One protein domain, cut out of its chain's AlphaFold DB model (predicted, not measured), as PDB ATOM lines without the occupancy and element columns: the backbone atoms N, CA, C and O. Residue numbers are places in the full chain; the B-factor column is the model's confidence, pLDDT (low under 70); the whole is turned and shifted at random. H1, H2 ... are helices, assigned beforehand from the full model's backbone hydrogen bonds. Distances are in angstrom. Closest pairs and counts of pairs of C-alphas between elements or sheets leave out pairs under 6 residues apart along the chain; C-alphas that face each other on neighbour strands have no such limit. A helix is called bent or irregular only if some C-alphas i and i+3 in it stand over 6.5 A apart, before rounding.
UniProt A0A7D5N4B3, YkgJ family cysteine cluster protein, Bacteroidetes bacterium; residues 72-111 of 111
ATOM      1  N   LYS A  72       8.686  31.461 -44.588       90.62
ATOM      2  CA  LYS A  72       8.927  32.551 -43.628       90.62
ATOM      3  C   LYS A  72       8.637  32.172 -42.172       90.62
ATOM      4  O   LYS A  72       8.661  33.052 -41.313       90.62
ATOM      5  N   ARG A  73       8.324  30.906 -41.881       88.88
ATOM      6  CA  ARG A  73       7.991  30.466 -40.519       88.88
ATOM      7  C   ARG A  73       9.194  30.634 -39.583       88.88
ATOM      8  O   ARG A  73      10.346  30.512 -40.002       88.88
ATOM      9  N   LYS A  74       8.918  30.973 -38.321       90.56
ATOM     10  CA  LYS A  74       9.927  31.184 -37.277       90.56
ATOM     11  C   LYS A  74       9.579  30.369 -36.019       90.56
ATOM     12  O   LYS A  74       8.404  30.370 -35.651       90.56
ATOM     13  N   PRO A  75      10.576  29.746 -35.363       91.44
ATOM     14  CA  PRO A  75      11.962  29.625 -35.825       91.44
ATOM     15  C   PRO A  75      12.048  28.731 -37.078       91.44
ATOM     16  O   PRO A  75      11.235  27.839 -37.280       91.44
ATOM     17  N   PHE A  76      12.990  29.035 -37.975       88.06
ATOM     18  CA  PHE A  76      13.066  28.381 -39.291       88.06
ATOM     19  C   PHE A  76      13.387  26.881 -39.175       88.06
ATOM     20  O   PHE A  76      12.801  26.064 -39.880       88.06
ATOM     21  N   ALA A  77      14.265  26.531 -38.229       89.44
ATOM     22  CA  ALA A  77      14.754  25.169 -38.028       89.44
ATOM     23  C   ALA A  77      13.641  24.146 -37.743       89.44
ATOM     24  O   ALA A  77      13.753  22.999 -38.176       89.44
ATOM     25  N   ASP A  78      12.542  24.567 -37.108       89.50
ATOM     26  CA  ASP A  78      11.402  23.698 -36.782       89.50
ATOM     27  C   ASP A  78      10.763  23.072 -38.027       89.50
ATOM     28  O   ASP A  78      10.096  22.045 -37.936       89.50
ATOM     29  N   PHE A  79      10.964  23.672 -39.203       89.06
ATOM     30  CA  PHE A  79      10.380  23.229 -40.468       89.06
ATOM     31  C   PHE A  79      11.382  22.612 -41.443       89.06
ATOM     32  O   PHE A  79      10.984  22.213 -42.538       89.06
ATOM     33  N   ASN A  80      12.654  22.466 -41.061       91.19
ATOM     34  CA  ASN A  80      13.682  21.923 -41.953       91.19
ATOM     35  C   ASN A  80      13.311  20.538 -42.493       91.19
ATOM     36  O   ASN A  80      13.396  20.324 -43.697       91.19
ATOM     37  N   HIS A  81      12.803  19.646 -41.638       90.88
ATOM     38  CA  HIS A  81      12.358  18.308 -42.041       90.88
ATOM     39  C   HIS A  81      11.229  18.342 -43.090       90.88
ATOM     40  O   HIS A  81      11.165  17.490 -43.971       90.88
ATOM     41  N   ILE A  82      10.351  19.351 -43.033       91.00
ATOM     42  CA  ILE A  82       9.294  19.561 -44.030       91.00
ATOM     43  C   ILE A  82       9.894  20.079 -45.335       91.00
ATOM     44  O   ILE A  82       9.476  19.655 -46.410       91.00
ATOM     45  N   HIS A  83      10.843  21.013 -45.270       92.69
ATOM     46  CA  HIS A  83      11.512  21.516 -46.466       92.69
ATOM     47  C   HIS A  83      12.305  20.411 -47.160       92.69
ATOM     48  O   HIS A  83      12.101  20.223 -48.352       92.69
ATOM     49  N   GLU A  84      13.094  19.633 -46.419       93.62
ATOM     50  CA  GLU A  84      13.863  18.489 -46.916       93.62
ATOM     51  C   GLU A  84      12.980  17.504 -47.689       93.62
ATOM     52  O   GLU A  84      13.217  17.266 -48.869       93.62
ATOM     53  N   GLN A  85      11.886  17.039 -47.076       93.56
ATOM     54  CA  GLN A  85      10.940  16.132 -47.736       93.56
ATOM     55  C   GLN A  85      10.322  16.730 -49.004       93.56
ATOM     56  O   GLN A  85      10.003  15.999 -49.932       93.56
ATOM     57  N   ASN A  86      10.111  18.050 -49.050       94.25
ATOM     58  CA  ASN A  86       9.431  18.714 -50.161       94.25
ATOM     59  C   ASN A  86      10.363  19.149 -51.300       94.25
ATOM     60  O   ASN A  86       9.847  19.613 -52.317       94.25
ATOM     61  N   ILE A  87      11.689  19.036 -51.159       95.00
ATOM     62  CA  ILE A  87      12.640  19.376 -52.230       95.00
ATOM     63  C   ILE A  87      12.340  18.552 -53.490       95.00
ATOM     64  O   ILE A  87      12.292  19.120 -54.580       95.00
ATOM     65  N   ASP A  88      12.039  17.263 -53.326       95.00
ATOM     66  CA  ASP A  88      11.791  16.337 -54.440       95.00
ATOM     67  C   ASP A  88      10.436  16.561 -55.133       95.00
ATOM     68  O   ASP A  88      10.266  16.222 -56.303       95.00
ATOM     69  N   TYR A  89       9.462  17.147 -54.429       93.56
ATOM     70  CA  TYR A  89       8.080  17.261 -54.917       93.56
ATOM     71  C   TYR A  89       7.675  18.684 -55.310       93.56
ATOM     72  O   TYR A  89       6.753  18.868 -56.104       93.56
ATOM     73  N   CYS A  90       8.310  19.709 -54.737       94.44
ATOM     74  CA  CYS A  90       7.873  21.093 -54.872       94.44
ATOM     75  C   CYS A  90       8.962  21.972 -55.511       94.44
ATOM     76  O   CYS A  90       9.928  22.342 -54.837       94.44
ATOM     77  N   PRO A  91       8.766  22.440 -56.762       96.06
ATOM     78  CA  PRO A  91       9.715  23.336 -57.426       96.06
ATOM     79  C   PRO A  91       9.970  24.645 -56.666       96.06
ATOM     80  O   PRO A  91      11.057  25.218 -56.754       96.06
ATOM     81  N   ALA A  92       8.979  25.129 -55.908       96.00
ATOM     82  CA  ALA A  92       9.135  26.316 -55.075       96.00
ATOM     83  C   ALA A  92      10.081  26.055 -53.893       96.00
ATOM     84  O   ALA A  92      10.930  26.896 -53.608       96.00
ATOM     85  N   THR A  93       9.965  24.893 -53.239       96.00
ATOM     86  CA  THR A  93      10.863  24.501 -52.143       96.00
ATOM     87  C   THR A  93      12.280  24.292 -52.654       96.00
ATOM     88  O   THR A  93      13.207  24.833 -52.059       96.00
ATOM     89  N   PHE A  94      12.446  23.602 -53.790       96.75
ATOM     90  CA  PHE A  94      13.751  23.441 -54.434       96.75
ATOM     91  C   PHE A  94      14.418  24.801 -54.680       96.75
ATOM     92  O   PHE A  94      15.506  25.055 -54.171       96.75
ATOM     93  N   ARG A  95      13.727  25.728 -55.365       97.12
ATOM     94  CA  ARG A  95      14.255  27.080 -55.622       97.12
ATOM     95  C   ARG A  95      14.613  27.833 -54.344       97.12
ATOM     96  O   ARG A  95      15.643  28.498 -54.310       97.12
ATOM     97  N   PHE A  96      13.764  27.757 -53.322       95.62
ATOM     98  CA  PHE A  96      14.006  28.420 -52.045       95.62
ATOM     99  C   PHE A  96      15.292  27.910 -51.378       95.62
ATOM    100  O   PHE A  96      16.148  28.714 -51.013       95.62
ATOM    101  N   VAL A  97      15.462  26.588 -51.281       94.81
ATOM    102  CA  VAL A  97      16.639  25.968 -50.652       94.81
ATOM    103  C   VAL A  97      17.909  26.214 -51.471       94.81
ATOM    104  O   VAL A  97      18.940  26.550 -50.893       94.81
ATOM    105  N   THR A  98      17.852  26.116 -52.803       96.00
ATOM    106  CA  THR A  98      19.010  26.417 -53.662       96.00
ATOM    107  C   THR A  98      19.453  27.868 -53.513       96.00
ATOM    108  O   THR A  98      20.641  28.119 -53.348       96.00
ATOM    109  N   HIS A  99      18.516  28.820 -53.475       95.94
ATOM    110  CA  HIS A  99      18.863  30.225 -53.273       95.94
ATOM    111  C   HIS A  99      19.492  30.479 -51.897       95.94
ATOM    112  O   HIS A  99      20.478  31.202 -51.786       95.94
ATOM    113  N   MET A 100      18.970  29.844 -50.841       93.81
ATOM    114  CA  MET A 100      19.599  29.906 -49.519       93.81
ATOM    115  C   MET A 100      21.024  29.349 -49.535       93.81
ATOM    116  O   MET A 100      21.910  29.953 -48.937       93.81
ATOM    117  N   LYS A 101      21.248  28.218 -50.215       93.75
ATOM    118  CA  LYS A 101      22.579  27.621 -50.367       93.75
ATOM    119  C   LYS A 101      23.544  28.600 -51.041       93.75
ATOM    120  O   LYS A 101      24.607  28.846 -50.485       93.75
ATOM    121  N   GLU A 102      23.148  29.201 -52.163       95.38
ATOM    122  CA  GLU A 102      23.957  30.202 -52.878       95.38
ATOM    123  C   GLU A 102      24.327  31.394 -51.982       95.38
ATOM    124  O   GLU A 102      25.470  31.846 -51.986       95.38
ATOM    125  N   MET A 103      23.375  31.896 -51.186       93.88
ATOM    126  CA  MET A 103      23.631  32.984 -50.235       93.88
ATOM    127  C   MET A 103      24.627  32.569 -49.149       93.88
ATOM    128  O   MET A 103      25.555  33.315 -48.853       93.88
ATOM    129  N   ILE A 104      24.464  31.374 -48.575       92.38
ATOM    130  CA  ILE A 104      25.358  30.869 -47.528       92.38
ATOM    131  C   ILE A 104      26.772  30.660 -48.078       92.38
ATOM    132  O   ILE A 104      27.724  31.093 -47.445       92.38
ATOM    133  N   GLU A 105      26.918  30.038 -49.250       92.19
ATOM    134  CA  GLU A 105      28.222  29.808 -49.891       92.19
ATOM    135  C   GLU A 105      28.935  31.115 -50.262       92.19
ATOM    136  O   GLU A 105      30.164  31.175 -50.258       92.19
ATOM    137  N   LYS A 106      28.170  32.169 -50.567       91.12
ATOM    138  CA  LYS A 106      28.702  33.505 -50.839       91.12
ATOM    139  C   LYS A 106      29.140  34.232 -49.565       91.12
ATOM    140  O   LYS A 106      30.200  34.852 -49.562       91.12
ATOM    141  N   ASP A 107      28.307  34.206 -48.527       90.75
ATOM    142  CA  ASP A 107      28.474  35.057 -47.344       90.75
ATOM    143  C   ASP A 107      29.309  34.384 -46.239       90.75
ATOM    144  O   ASP A 107      29.861  35.070 -45.375       90.75
ATOM    145  N   TYR A 108      29.433  33.054 -46.265       84.69
ATOM    146  CA  TYR A 108      30.196  32.274 -45.292       84.69
ATOM    147  C   TYR A 108      31.283  31.446 -45.983       84.69
ATOM    148  O   TYR A 108      31.014  30.477 -46.694       84.69
ATOM    149  N   HIS A 109      32.540  31.796 -45.715       73.81
ATOM    150  CA  HIS A 109      33.684  30.971 -46.084       73.81
ATOM    151  C   HIS A 109      33.847  29.844 -45.064       73.81
ATOM    152  O   HIS A 109      34.222  30.080 -43.917       73.81
ATOM    153  N   TRP A 110      33.566  28.614 -45.490       65.31
ATOM    154  CA  TRP A 110      33.906  27.411 -44.736       65.31
ATOM    155  C   TRP A 110      35.410  27.141 -44.897       65.31
ATOM    156  O   TRP A 110      35.813  26.347 -45.744       65.31
ATOM    157  N   THR A 111      36.236  27.882 -44.156       55.03
ATOM    158  CA  THR A 111      37.667  27.583 -43.964       55.03
ATOM    159  C   THR A 111      37.876  26.748 -42.720       55.03
ATOM    160  O   THR A 111      37.290  27.135 -41.681       55.03
TER     161      THR A 111
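What this domain is: This is residues 72 to 111 of the 111 residues of the protein "YkgJ family cysteine cluster protein" of Bacteroidetes bacterium (UniProt A0A7D5N4B3). Two helices meet near their ends and make an open corner, a V or L in outline, with the longer helix H2 as the long arm and the uneven H1 as the shorter one. A tight turn joins them at the corner, and the far ends of both arms stick out free, residues 72 to 81 on the one side and 99 to 111 on the other. The printed part has 40 residues with two named helices, H1 then H2, and no named strand, and its class is all helix. The whole is loose, with a radius of gyration of the C-alphas of 11.3 A, and spans 32 by 22 by 16 A.

How they stand to each other: H1, residues 76 to 87, touches H2, residues 91 to 107. The closest C-alphas of the two are those of Ile 87 and Phe 94, 4.8 A apart. H1 touches H2 with residues 83 to 87 alone, and H2 touches H1 with residues 93 to 97 alone. Their lines stand at a steep tilt of 56 degrees, and they run opposite ways. In H2 every O i to N i+4 pair is within hydrogen-bond range; in H1, 5 of 8 are.

Where its parts are: H1 begins at C-alpha 76, (13.066, 28.381, -39.291), and measures 15.8 A from first to last C-alpha. It is irregular: C-alphas 78 and 81 are 7.6 A apart. H2 begins at C-alpha 91, (9.715, 23.336, -57.426), and ends 24.3 A on at C-alpha 107, (28.474, 35.057, -47.344).

The domain as a whole: The two C-alphas farthest apart, those of Tyr 89 and Thr 111, are 33.2 A from each other. The printed part has no cut, and the link from H1 to H2, of 3 residues, is tight. The mean pLDDT of the printed part is 90.7; residues 110 to 111 are under 70, and Thr 111 is the chain's last residue.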